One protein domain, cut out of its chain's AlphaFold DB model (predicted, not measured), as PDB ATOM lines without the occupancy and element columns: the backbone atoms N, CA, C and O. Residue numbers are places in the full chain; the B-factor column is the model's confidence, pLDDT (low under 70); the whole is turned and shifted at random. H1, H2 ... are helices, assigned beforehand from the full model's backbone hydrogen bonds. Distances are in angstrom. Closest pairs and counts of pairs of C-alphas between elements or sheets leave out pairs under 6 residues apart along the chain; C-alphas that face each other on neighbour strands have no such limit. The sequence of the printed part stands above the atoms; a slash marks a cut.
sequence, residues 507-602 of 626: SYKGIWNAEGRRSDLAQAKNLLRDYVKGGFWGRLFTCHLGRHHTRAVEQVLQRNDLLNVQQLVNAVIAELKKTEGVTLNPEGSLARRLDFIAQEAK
ATOM      1  N   SER A 507     166.108 314.731 231.479       93.12
ATOM      2  CA  SER A 507     167.409 315.366 231.263       93.12
ATOM      3  C   SER A 507     168.557 314.666 231.996       93.12
ATOM      4  O   SER A 507     169.668 314.651 231.475       93.12
ATOM      5  N   TYR A 508     168.315 314.032 233.151       95.38
ATOM      6  CA  TYR A 508     169.369 313.328 233.892       95.38
ATOM      7  C   TYR A 508     169.861 312.113 233.113       95.38
ATOM      8  O   TYR A 508     171.066 311.948 232.939       95.38
ATOM      9  N   LYS A 509     168.935 311.332 232.543       95.06
ATOM     10  CA  LYS A 509     169.272 310.224 231.640       95.06
ATOM     11  C   LYS A 509     169.985 310.708 230.382       95.06
ATOM     12  O   LYS A 509     170.918 310.052 229.938       95.06
ATOM     13  N   GLY A 510     169.592 311.859 229.833       94.25
ATOM     14  CA  GLY A 510     170.284 312.470 228.694       94.25
ATOM     15  C   GLY A 510     171.748 312.809 229.000       94.25
ATOM     16  O   GLY A 510     172.632 312.467 228.221       94.25
ATOM     17  N   ILE A 511     172.021 313.423 230.157       93.56
ATOM     18  CA  ILE A 511     173.388 313.765 230.592       93.56
ATOM     19  C   ILE A 511     174.194 312.506 230.930       93.56
ATOM     20  O   ILE A 511     175.383 312.432 230.617       93.56
ATOM     21  N   TRP A 512     173.555 311.518 231.560       95.19
ATOM     22  CA  TRP A 512     174.169 310.238 231.903       95.19
ATOM     23  C   TRP A 512     174.585 309.460 230.650       95.19
ATOM     24  O   TRP A 512     175.724 309.013 230.548       95.19
ATOM     25  N   ASN A 513     173.701 309.380 229.654       93.44
ATOM     26  CA  ASN A 513     173.910 308.618 228.422       93.44
ATOM     27  C   ASN A 513     174.608 309.407 227.301       93.44
ATOM     28  O   ASN A 513     174.714 308.894 226.191       93.44
ATOM     29  N   ALA A 514     175.059 310.641 227.553       89.00
ATOM     30  CA  ALA A 514     175.713 311.458 226.535       89.00
ATOM     31  C   ALA A 514     176.922 310.717 225.927       89.00
ATOM     32  O   ALA A 514     177.822 310.272 226.648       89.00
ATOM     33  N   GLU A 515     176.914 310.574 224.598       67.88
ATOM     34  CA  GLU A 515     177.831 309.719 223.842       67.88
ATOM     35  C   GLU A 515     179.314 310.031 224.116       67.88
ATOM     36  O   GLU A 515     179.723 311.176 224.324       67.88
ATOM     37  N   GLY A 516     180.139 308.979 224.124       71.62
ATOM     38  CA  GLY A 516     181.598 309.087 224.240       71.62
ATOM     39  C   GLY A 516     182.179 308.905 225.646       71.62
ATOM     40  O   GLY A 516     183.384 309.075 225.823       71.62
ATOM     41  N   ARG A 517     181.380 308.532 226.657       66.94
ATOM     42  CA  ARG A 517     181.861 308.402 228.047       66.94
ATOM     43  C   ARG A 517     181.609 307.000 228.586       66.94
ATOM     44  O   ARG A 517     180.477 306.548 228.641       66.94
ATOM     45  N   ARG A 518     182.695 306.306 228.940       77.38
ATOM     46  CA  ARG A 518     182.687 304.854 229.194       77.38
ATOM     47  C   ARG A 518     182.589 304.442 230.666       77.38
ATOM     48  O   ARG A 518     182.480 303.251 230.916       77.38
ATOM     49  N   SER A 519     182.673 305.365 231.629       94.25
ATOM     50  CA  SER A 519     182.633 305.012 233.057       94.25
ATOM     51  C   SER A 519     181.551 305.762 233.827       94.25
ATOM     52  O   SER A 519     181.386 306.973 233.655       94.25
ATOM     53  N   ASP A 520     180.896 305.055 234.748       96.25
ATOM     54  CA  ASP A 520     179.881 305.602 235.659       96.25
ATOM     55  C   ASP A 520     180.419 306.805 236.446       96.25
ATOM     56  O   ASP A 520     179.717 307.786 236.677       96.25
ATOM     57  N   LEU A 521     181.710 306.788 236.802       96.50
ATOM     58  CA  LEU A 521     182.379 307.918 237.446       96.50
ATOM     59  C   LEU A 521     182.397 309.161 236.550       96.50
ATOM     60  O   LEU A 521     182.114 310.267 237.016       96.50
ATOM     61  N   ALA A 522     182.731 309.001 235.268       95.00
ATOM     62  CA  ALA A 522     182.726 310.113 234.329       95.00
ATOM     63  C   ALA A 522     181.304 310.646 234.119       95.00
ATOM     64  O   ALA A 522     181.132 311.862 234.034       95.00
ATOM     65  N   GLN A 523     180.297 309.771 234.060       96.19
ATOM     66  CA  GLN A 523     178.885 310.147 233.926       96.19
ATOM     67  C   GLN A 523     178.384 310.902 235.168       96.19
ATOM     68  O   GLN A 523     177.874 312.018 235.040       96.19
ATOM     69  N   ALA A 524     178.657 310.385 236.369       96.94
ATOM     70  CA  ALA A 524     178.332 311.032 237.639       96.94
ATOM     71  C   ALA A 524     178.987 312.417 237.773       96.94
ATOM     72  O   ALA A 524     178.310 313.396 238.104       96.94
ATOM     73  N   LYS A 525     180.279 312.547 237.427       96.00
ATOM     74  CA  LYS A 525     180.970 313.850 237.409       96.00
ATOM     75  C   LYS A 525     180.292 314.851 236.467       96.00
ATOM     76  O   LYS A 525     180.304 316.041 236.758       96.00
ATOM     77  N   ASN A 526     179.678 314.420 235.366       94.25
ATOM     78  CA  ASN A 526     179.001 315.350 234.451       94.25
ATOM     79  C   ASN A 526     177.662 315.818 234.975       94.25
ATOM     80  O   ASN A 526     177.359 316.999 234.841       94.25
ATOM     81  N   LEU A 527     176.896 314.926 235.597       95.44
ATOM     82  CA  LEU A 527     175.637 315.307 236.219       95.44
ATOM     83  C   LEU A 527     175.866 316.319 237.355       95.44
ATOM     84  O   LEU A 527     175.108 317.276 237.506       95.44
ATOM     85  N   LEU A 528     176.958 316.159 238.106       96.31
ATOM     86  CA  LEU A 528     177.387 317.131 239.114       96.31
ATOM     87  C   LEU A 528     177.982 318.411 238.500       96.31
ATOM     88  O   LEU A 528     177.757 319.496 239.027       96.31
ATOM     89  N   ARG A 529     178.695 318.341 237.369       95.25
ATOM     90  CA  ARG A 529     179.122 319.551 236.635       95.25
ATOM     91  C   ARG A 529     177.929 320.336 236.107       95.25
ATOM     92  O   ARG A 529     177.955 321.555 236.177       95.25
ATOM     93  N   ASP A 530     176.895 319.666 235.606       93.69
ATOM     94  CA  ASP A 530     175.637 320.298 235.195       93.69
ATOM     95  C   ASP A 530     174.984 321.044 236.366       93.69
ATOM     96  O   ASP A 530     174.603 322.207 236.226       93.69
ATOM     97  N   TYR A 531     174.963 320.425 237.552       93.50
ATOM     98  CA  TYR A 531     174.517 321.085 238.779       93.50
ATOM     99  C   TYR A 531     175.298 322.378 239.064       93.50
ATOM    100  O   TYR A 531     174.692 323.416 239.324       93.50
ATOM    101  N   VAL A 532     176.629 322.339 238.957       93.19
ATOM    102  CA  VAL A 532     177.484 323.511 239.198       93.19
ATOM    103  C   VAL A 532     177.338 324.577 238.101       93.19
ATOM    104  O   VAL A 532     177.318 325.768 238.409       93.19
ATOM    105  N   LYS A 533     177.153 324.173 236.836       85.50
ATOM    106  CA  LYS A 533     176.940 325.067 235.681       85.50
ATOM    107  C   LYS A 533     175.631 325.847 235.770       85.50
ATOM    108  O   LYS A 533     175.614 327.046 235.492       85.50
ATOM    109  N   GLY A 534     174.553 325.198 236.220       65.50
ATOM    110  CA  GLY A 534     173.274 325.861 236.513       65.50
ATOM    111  C   GLY A 534     173.400 326.977 237.560       65.50
ATOM    112  O   GLY A 534     172.550 327.863 237.641       65.50
ATOM    113  N   GLY A 535     174.511 326.985 238.302       55.00
ATOM    114  CA  GLY A 535     174.903 328.043 239.210       55.00
ATOM    115  C   GLY A 535     175.136 329.399 238.553       55.00
ATOM    116  O   GLY A 535     174.997 330.372 239.263       55.00
ATOM    117  N   PHE A 536     175.423 329.562 237.257       48.62
ATOM    118  CA  PHE A 536     175.603 330.927 236.723       48.62
ATOM    119  C   PHE A 536     174.295 331.743 236.765       48.62
ATOM    120  O   PHE A 536     174.250 332.814 237.365       48.62
ATOM    121  N   TRP A 537     173.196 331.179 236.253       45.06
ATOM    122  CA  TRP A 537     171.866 331.801 236.328       45.06
ATOM    123  C   TRP A 537     171.209 331.619 237.709       45.06
ATOM    124  O   TRP A 537     170.507 332.506 238.180       45.06
ATOM    125  N   GLY A 538     171.495 330.524 238.426       50.84
ATOM    126  CA  GLY A 538     171.026 330.312 239.804       50.84
ATOM    127  C   GLY A 538     171.705 331.201 240.863       50.84
ATOM    128  O   GLY A 538     171.049 331.603 241.823       50.84
ATOM    129  N   ARG A 539     172.991 331.567 240.682       53.00
ATOM    130  CA  ARG A 539     173.765 332.487 241.558       53.00
ATOM    131  C   ARG A 539     173.262 333.927 241.477       53.00
ATOM    132  O   ARG A 539     173.547 334.691 242.405       53.00
ATOM    133  N   LEU A 540     172.569 334.271 240.389       47.09
ATOM    134  CA  LEU A 540     171.923 335.562 240.163       47.09
ATOM    135  C   LEU A 540     170.566 335.676 240.880       47.09
ATOM    136  O   LEU A 540     170.190 336.784 241.239       47.09
ATOM    137  N   PHE A 541     169.867 334.561 241.149       42.75
ATOM    138  CA  PHE A 541     168.464 334.612 241.594       42.75
ATOM    139  C   PHE A 541     168.099 333.820 242.860       42.75
ATOM    140  O   PHE A 541     166.969 333.951 243.322       42.75
ATOM    141  N   THR A 542     168.989 333.024 243.472       46.94
ATOM    142  CA  THR A 542     168.609 332.227 244.660       46.94
ATOM    143  C   THR A 542     169.679 332.185 245.761       46.94
ATOM    144  O   THR A 542     170.826 331.832 245.511       46.94
ATOM    145  N   CYS A 543     169.249 332.589 246.965       56.78
ATOM    146  CA  CYS A 543     169.765 332.417 248.336       56.78
ATOM    147  C   CYS A 543     171.249 332.044 248.567       56.78
ATOM    148  O   CYS A 543     171.778 331.097 247.990       56.78
ATOM    149  N   HIS A 544     171.878 332.691 249.561       64.12
ATOM    150  CA  HIS A 544     173.251 332.428 250.034       64.12
ATOM    151  C   HIS A 544     173.613 330.933 250.174       64.12
ATOM    152  O   HIS A 544     174.729 330.547 249.828       64.12
ATOM    153  N   LEU A 545     172.667 330.070 250.570       66.75
ATOM    154  CA  LEU A 545     172.887 328.625 250.713       66.75
ATOM    155  C   LEU A 545     173.246 327.921 249.391       66.75
ATOM    156  O   LEU A 545     174.122 327.056 249.376       66.75
ATOM    157  N   GLY A 546     172.650 328.315 248.259       75.12
ATOM    158  CA  GLY A 546     172.914 327.683 246.959       75.12
ATOM    159  C   GLY A 546     174.374 327.820 246.508       75.12
ATOM    160  O   GLY A 546     174.928 326.925 245.859       75.12
ATOM    161  N   ARG A 547     175.039 328.908 246.922       80.81
ATOM    162  CA  ARG A 547     176.465 329.144 246.647       80.81
ATOM    163  C   ARG A 547     177.355 328.144 247.377       80.81
ATOM    164  O   ARG A 547     178.301 327.640 246.775       80.81
ATOM    165  N   HIS A 548     177.027 327.811 248.623       85.56
ATOM    166  CA  HIS A 548     177.807 326.869 249.419       85.56
ATOM    167  C   HIS A 548     177.716 325.438 248.882       85.56
ATOM    168  O   HIS A 548     178.753 324.811 248.674       85.56
ATOM    169  N   HIS A 549     176.514 324.954 248.540       87.81
ATOM    170  CA  HIS A 549     176.367 323.630 247.920       87.81
ATOM    171  C   HIS A 549     177.142 323.529 246.604       87.81
ATOM    172  O   HIS A 549     177.821 322.537 246.348       87.81
ATOM    173  N   THR A 550     177.049 324.565 245.767       91.81
ATOM    174  CA  THR A 550     177.749 324.608 244.479       91.81
ATOM    175  C   THR A 550     179.264 324.579 244.672       91.81
ATOM    176  O   THR A 550     179.940 323.798 244.009       91.81
ATOM    177  N   ARG A 551     179.792 325.375 245.613       91.56
ATOM    178  CA  ARG A 551     181.227 325.435 245.925       91.56
ATOM    179  C   ARG A 551     181.758 324.106 246.471       91.56
ATOM    180  O   ARG A 551     182.821 323.672 246.041       91.56
ATOM    181  N   ALA A 552     181.015 323.445 247.357       93.69
ATOM    182  CA  ALA A 552     181.390 322.137 247.896       93.69
ATOM    183  C   ALA A 552     181.459 321.064 246.792       93.69
ATOM    184  O   ALA A 552     182.430 320.313 246.699       93.69
ATOM    185  N   VAL A 553     180.462 321.023 245.899       95.88
ATOM    186  CA  VAL A 553     180.463 320.094 244.755       95.88
ATOM    187  C   VAL A 553     181.610 320.413 243.790       95.88
ATOM    188  O   VAL A 553     182.289 319.500 243.326       95.88
ATOM    189  N   GLU A 554     181.867 321.691 243.513       95.50
ATOM    190  CA  GLU A 554     182.959 322.144 242.646       95.50
ATOM    191  C   GLU A 554     184.340 321.728 243.183       95.50
ATOM    192  O   GLU A 554     185.138 321.162 242.435       95.50
ATOM    193  N   GLN A 555     184.590 321.894 244.485       95.69
ATOM    194  CA  GLN A 555     185.824 321.439 245.141       95.69
ATOM    195  C   GLN A 555     186.039 319.928 245.003       95.69
ATOM    196  O   GLN A 555     187.162 319.471 244.798       95.69
ATOM    197  N   VAL A 556     184.970 319.136 245.090       97.12
ATOM    198  CA  VAL A 556     185.051 317.682 244.912       97.12
ATOM    199  C   VAL A 556     185.256 317.308 243.442       97.12
ATOM    200  O   VAL A 556     185.982 316.365 243.141       97.12
ATOM    201  N   LEU A 557     184.677 318.052 242.501       96.62
ATOM    202  CA  LEU A 557     184.867 317.808 241.069       96.62
ATOM    203  C   LEU A 557     186.295 318.088 240.585       96.62
ATOM    204  O   LEU A 557     186.717 317.474 239.601       96.62
ATOM    205  N   GLN A 558     187.026 318.968 241.273       96.44
ATOM    206  CA  GLN A 558     188.445 319.251 241.023       96.44
ATOM    207  C   GLN A 558     189.381 318.128 241.509       96.44
ATOM    208  O   GLN A 558     190.551 318.097 241.132       96.44
ATOM    209  N   ARG A 559     188.879 317.173 242.305       95.75
ATOM    210  CA  ARG A 559     189.652 316.025 242.791       95.75
ATOM    211  C   ARG A 559     189.835 314.961 241.704       95.75
ATOM    212  O   ARG A 559     188.867 314.418 241.148       95.75
ATOM    213  N   ASN A 560     191.096 314.642 241.422       92.50
ATOM    214  CA  ASN A 560     191.508 313.625 240.447       92.50
ATOM    215  C   ASN A 560     191.812 312.262 241.090       92.50
ATOM    216  O   ASN A 560     191.912 311.268 240.380       92.50
ATOM    217  N   ASP A 561     191.912 312.210 242.416       95.44
ATOM    218  CA  ASP A 561     192.186 311.021 243.231       95.44
ATOM    219  C   ASP A 561     190.958 310.118 243.449       95.44
ATOM    220  O   ASP A 561     191.083 309.009 243.960       95.44
ATOM    221  N   LEU A 562     189.768 310.561 243.039       95.31
ATOM    222  CA  LEU A 562     188.536 309.780 243.151       95.31
ATOM    223  C   LEU A 562     188.509 308.681 242.081       95.31
ATOM    224  O   LEU A 562     188.394 308.974 240.891       95.31
ATOM    225  N   LEU A 563     188.573 307.423 242.514       95.06
ATOM    226  CA  LEU A 563     188.690 306.245 241.652       95.06
ATOM    227  C   LEU A 563     187.335 305.640 241.260       95.06
ATOM    228  O   LEU A 563     187.248 304.921 240.268       95.06
ATOM    229  N   ASN A 564     186.268 305.905 242.022       97.31
ATOM    230  CA  ASN A 564     184.935 305.354 241.762       97.31
ATOM    231  C   ASN A 564     183.791 306.280 242.220       97.31
ATOM    232  O   ASN A 564     184.006 307.291 242.894       97.31
ATOM    233  N   VAL A 565     182.557 305.936 241.833       97.25
ATOM    234  CA  VAL A 565     181.352 306.742 242.108       97.25
ATOM    235  C   VAL A 565     181.052 306.838 243.607       97.25
ATOM    236  O   VAL A 565     180.675 307.907 244.079       97.25
ATOM    237  N   GLN A 566     181.275 305.770 244.380       97.56
ATOM    238  CA  GLN A 566     181.049 305.782 245.829       97.56
ATOM    239  C   GLN A 566     181.963 306.802 246.525       97.56
ATOM    240  O   GLN A 566     181.506 307.565 247.373       97.56
ATOM    241  N   GLN A 567     183.240 306.862 246.133       97.31
ATOM    242  CA  GLN A 567     184.186 307.864 246.632       97.31
ATOM    243  C   GLN A 567     183.757 309.285 246.254       97.31
ATOM    244  O   GLN A 567     183.844 310.180 247.091       97.31
ATOM    245  N   LEU A 568     183.244 309.491 245.036       97.62
ATOM    246  CA  LEU A 568     182.704 310.782 244.601       97.62
ATOM    247  C   LEU A 568     181.511 311.225 245.460       97.62
ATOM    248  O   LEU A 568     181.521 312.339 245.978       97.62
ATOM    249  N   VAL A 569     180.511 310.359 245.647       96.88
ATOM    250  CA  VAL A 569     179.318 310.657 246.461       96.88
ATOM    251  C   VAL A 569     179.706 310.940 247.914       96.88
ATOM    252  O   VAL A 569     179.293 311.954 248.478       96.88
ATOM    253  N   ASN A 570     180.567 310.104 248.504       95.81
ATOM    254  CA  ASN A 570     181.050 310.295 249.873       95.81
ATOM    255  C   ASN A 570     181.821 311.612 250.028       95.81
ATOM    256  O   ASN A 570     181.642 312.308 251.025       95.81
ATOM    257  N   ALA A 571     182.649 311.977 249.044       96.69
ATOM    258  CA  ALA A 571     183.396 313.228 249.061       96.69
ATOM    259  C   ALA A 571     182.468 314.450 248.988       96.69
ATOM    260  O   ALA A 571     182.686 315.399 249.735       96.69
ATOM    261  N   VAL A 572     181.412 314.415 248.161       95.88
ATOM    262  CA  VAL A 572     180.397 315.486 248.114       95.88
ATOM    263  C   VAL A 572     179.720 315.655 249.470       95.88
ATOM    264  O   VAL A 572     179.644 316.768 249.982       95.88
ATOM    265  N   ILE A 573     179.270 314.560 250.088       94.56
ATOM    266  CA  ILE A 573     178.600 314.609 251.395       94.56
ATOM    267  C   ILE A 573     179.553 315.115 252.482       94.56
ATOM    268  O   ILE A 573     179.162 315.938 253.307       94.56
ATOM    269  N   ALA A 574     180.805 314.655 252.479       94.56
ATOM    270  CA  ALA A 574     181.813 315.109 253.428       94.56
ATOM    271  C   ALA A 574     182.103 316.610 253.282       94.56
ATOM    272  O   ALA A 574     182.217 317.302 254.288       94.56
ATOM    273  N   GLU A 575     182.185 317.127 252.053       94.88
ATOM    274  CA  GLU A 575     182.440 318.550 251.815       94.88
ATOM    275  C   GLU A 575     181.243 319.428 252.206       94.88
ATOM    276  O   GLU A 575     181.423 320.497 252.787       94.88
ATOM    277  N   LEU A 576     180.014 318.948 251.988       92.00
ATOM    278  CA  LEU A 576     178.809 319.623 252.472       92.00
ATOM    279  C   LEU A 576     178.780 319.707 254.003       92.00
ATOM    280  O   LEU A 576     178.509 320.776 254.537       92.00
ATOM    281  N   LYS A 577     179.136 318.623 254.709       91.31
ATOM    282  CA  LYS A 577     179.180 318.591 256.183       91.31
ATOM    283  C   LYS A 577     180.192 319.561 256.795       91.31
ATOM    284  O   LYS A 577     179.998 319.986 257.927       91.31
ATOM    285  N   LYS A 578     181.266 319.901 256.077       92.44
ATOM    286  CA  LYS A 578     182.253 320.893 256.539       92.44
ATOM    287  C   LYS A 578     181.724 322.321 256.502       92.44
ATOM    288  O   LYS A 578     182.303 323.190 257.144       92.44
ATOM    289  N   THR A 579     180.680 322.584 255.718       84.81
ATOM    290  CA  THR A 579     180.121 323.928 255.626       84.81
ATOM    291  C   THR A 579     179.048 324.088 256.695       84.81
ATOM    292  O   THR A 579     177.952 323.544 256.566       84.81
ATOM    293  N   GLU A 580     179.368 324.815 257.765       79.56
ATOM    294  CA  GLU A 580     178.426 325.081 258.857       79.56
ATOM    295  C   GLU A 580     177.112 325.682 258.330       79.56
ATOM    296  O   GLU A 580     177.105 326.545 257.451       79.56
ATOM    297  N   GLY A 581     175.982 325.183 258.841       78.50
ATOM    298  CA  GLY A 581     174.645 325.645 258.454       78.50
ATOM    299  C   GLY A 581     174.125 325.130 257.105       78.50
ATOM    300  O   GLY A 581     173.016 325.488 256.713       78.50
ATOM    301  N   VAL A 582     174.874 324.279 256.392       79.06
ATOM    302  CA  VAL A 582     174.456 323.743 255.088       79.06
ATOM    303  C   VAL A 582     173.926 322.321 255.237       79.06
ATOM    304  O   VAL A 582     174.674 321.346 255.271       79.06
ATOM    305  N   THR A 583     172.604 322.190 255.292       82.75
ATOM    306  CA  THR A 583     171.921 320.893 255.255       82.75
ATOM    307  C   THR A 583     171.499 320.573 253.824       82.75
ATOM    308  O   THR A 583     171.065 321.443 253.067       82.75
ATOM    309  N   LEU A 584     171.659 319.316 253.399       85.00
ATOM    310  CA  LEU A 584     171.160 318.903 252.090       85.00
ATOM    311  C   LEU A 584     169.637 318.812 252.156       85.00
ATOM    312  O   LEU A 584     169.104 317.922 252.809       85.00
ATOM    313  N   ASN A 585     168.945 319.716 251.462       85.88
ATOM    314  CA  ASN A 585     167.502 319.597 251.286       85.88
ATOM    315  C   ASN A 585     167.204 318.291 250.512       85.88
ATOM    316  O   ASN A 585     167.669 318.182 249.370       85.88
ATOM    317  N   PRO A 586     166.449 317.330 251.083       87.56
ATOM    318  CA  PRO A 586     166.155 316.046 250.438       87.56
ATOM    319  C   PRO A 586     165.370 316.198 249.126       87.56
ATOM    320  O   PRO A 586     165.528 315.398 248.211       87.56
ATOM    321  N   GLU A 587     164.589 317.268 248.972       86.50
ATOM    322  CA  GLU A 587     163.862 317.582 247.730       86.50
ATOM    323  C   GLU A 587     164.693 318.454 246.764       86.50
ATOM    324  O   GLU A 587     164.328 318.720 245.606       86.50
ATOM    325  N   GLY A 588     165.860 318.897 247.237       88.94
ATOM    326  CA  GLY A 588     166.792 319.749 246.522       88.94
ATOM    327  C   GLY A 588     167.322 319.107 245.242       88.94
ATOM    328  O   GLY A 588     167.387 317.890 245.069       88.94
ATOM    329  N   SER A 589     167.736 319.956 244.305       91.00
ATOM    330  CA  SER A 589     168.227 319.507 243.000       91.00
ATOM    331  C   SER A 589     169.569 318.763 243.072       91.00
ATOM    332  O   SER A 589     169.883 318.005 242.154       91.00
ATOM    333  N   LEU A 590     170.349 318.961 244.143       94.31
ATOM    334  CA  LEU A 590     171.555 318.180 244.424       94.31
ATOM    335  C   LEU A 590     171.211 316.794 244.979       94.31
ATOM    336  O   LEU A 590     171.735 315.814 244.462       94.31
ATOM    337  N   ALA A 591     170.302 316.704 245.959       94.06
ATOM    338  CA  ALA A 591     169.845 315.428 246.520       94.06
ATOM    339  C   ALA A 591     169.289 314.513 245.424       94.06
ATOM    340  O   ALA A 591     169.820 313.431 245.208       94.06
ATOM    341  N   ARG A 592     168.368 315.024 244.598       94.44
ATOM    342  CA  ARG A 592     167.806 314.273 243.462       94.44
ATOM    343  C   ARG A 592     168.851 313.778 242.458       94.44
ATOM    344  O   ARG A 592     168.661 312.732 241.845       94.44
ATOM    345  N   ARG A 593     169.945 314.522 242.247       96.00
ATOM    346  CA  ARG A 593     171.050 314.075 241.380       96.00
ATOM    347  C   ARG A 593     171.890 312.999 242.050       96.00
ATOM    348  O   ARG A 593     172.297 312.067 241.366       96.00
ATOM    349  N   LEU A 594     172.155 313.126 243.348       96.19
ATOM    350  CA  LEU A 594     172.853 312.093 244.109       96.19
ATOM    351  C   LEU A 594     172.032 310.799 244.138       96.19
ATOM    352  O   LEU A 594     172.600 309.750 243.857       96.19
ATOM    353  N   ASP A 595     170.716 310.878 244.346       95.75
ATOM    354  CA  ASP A 595     169.795 309.732 244.292       95.75
ATOM    355  C   ASP A 595     169.796 309.062 242.917       95.75
ATOM    356  O   ASP A 595     169.893 307.840 242.811       95.75
ATOM    357  N   PHE A 596     169.760 309.860 241.846       96.88
ATOM    358  CA  PHE A 596     169.860 309.344 240.484       96.88
ATOM    359  C   PHE A 596     171.196 308.626 240.241       96.88
ATOM    360  O   PHE A 596     171.214 307.511 239.725       96.88
ATOM    361  N   ILE A 597     172.316 309.236 240.649       97.00
ATOM    362  CA  ILE A 597     173.653 308.628 240.552       97.00
ATOM    363  C   ILE A 597     173.700 307.317 241.342       97.00
ATOM    364  O   ILE A 597     174.249 306.330 240.858       97.00
ATOM    365  N   ALA A 598     173.118 307.298 242.540       95.88
ATOM    366  CA  ALA A 598     173.055 306.120 243.389       95.88
ATOM    367  C   ALA A 598     172.276 304.979 242.751       95.88
ATOM    368  O   ALA A 598     172.740 303.839 242.765       95.88
ATOM    369  N   GLN A 599     171.144 305.291 242.125       96.25
ATOM    370  CA  GLN A 599     170.347 304.306 241.417       96.25
ATOM    371  C   GLN A 599     171.064 303.751 240.179       96.25
ATOM    372  O   GLN A 599     171.111 302.532 240.011       96.25
ATOM    373  N   GLU A 600     171.616 304.611 239.318       96.38
ATOM    374  CA  GLU A 600     172.235 304.178 238.057       96.38
ATOM    375  C   GLU A 600     173.561 303.435 238.294       96.38
ATOM    376  O   GLU A 600     173.799 302.387 237.696       96.38
ATOM    377  N   ALA A 601     174.394 303.911 239.228       96.31
ATOM    378  CA  ALA A 601     175.679 303.286 239.562       96.31
ATOM    379  C   ALA A 601     175.589 302.219 240.670       96.31
ATOM    380  O   ALA A 601     176.612 301.657 241.064       96.31
ATOM    381  N   LYS A 602     174.386 301.949 241.203       96.56
ATOM    382  CA  LYS A 602     174.135 301.017 242.321       96.56
ATOM    383  C   LYS A 602     175.018 301.293 243.549       96.56
ATOM    384  O   LYS A 602     175.522 300.364 244.179       96.56
TER     385      LYS A 602
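Overview. This is residues 507 to 602 of the 626 residues of the protein "Substrate of the Dot/Icm secretion system" of Legionella worsleiensis (UniProt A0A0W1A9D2). Four helices, H2, H4, H5 and H6, form an up-and-down bundle, each running against the one before; short H1 packs on H2, and short H3 folds back on H4 at one end. The 96 printed residues include six named helices, H1 to H6 in order, and no named strand: all helix. The whole is compact, radius of gyration of the C-alphas 12.9 A, spanning 36 by 25 by 23 A.

Along the chain. H1, residues 507 to 512, begins at C-alpha 507 (167.409, 315.366, 231.263). H2 is 520 to 533, 19.7 A; H3 535 to 541; H4 544 to 557, 20.7 A; H5 565 to 578, 20.2 A. H6, 589 to 601, 18.2 A, ends at C-alpha 601 (175.679, 303.286, 239.562).

Arrangement. H2, the hub, touches H6 at a shallow tilt of 11 degrees, opposite ways; the closest C-alphas, Ala 524 and Ile 597, are 6.0 A apart. H4 and H5, a hairpin, touch, closest C-alphas Ala 552 and Glu 575, 5.4 A. Every O i to N i+4 pair is within hydrogen-bond range in H1, H2, H5 and H6; H4 has 9 of 10, H3 1 of 3, with 2 of 4 O i to N i+3.

Size, cuts and confidence. The printed part has no cut and no long link. The pLDDT is under 70 at 515, 517 and 534 to 545.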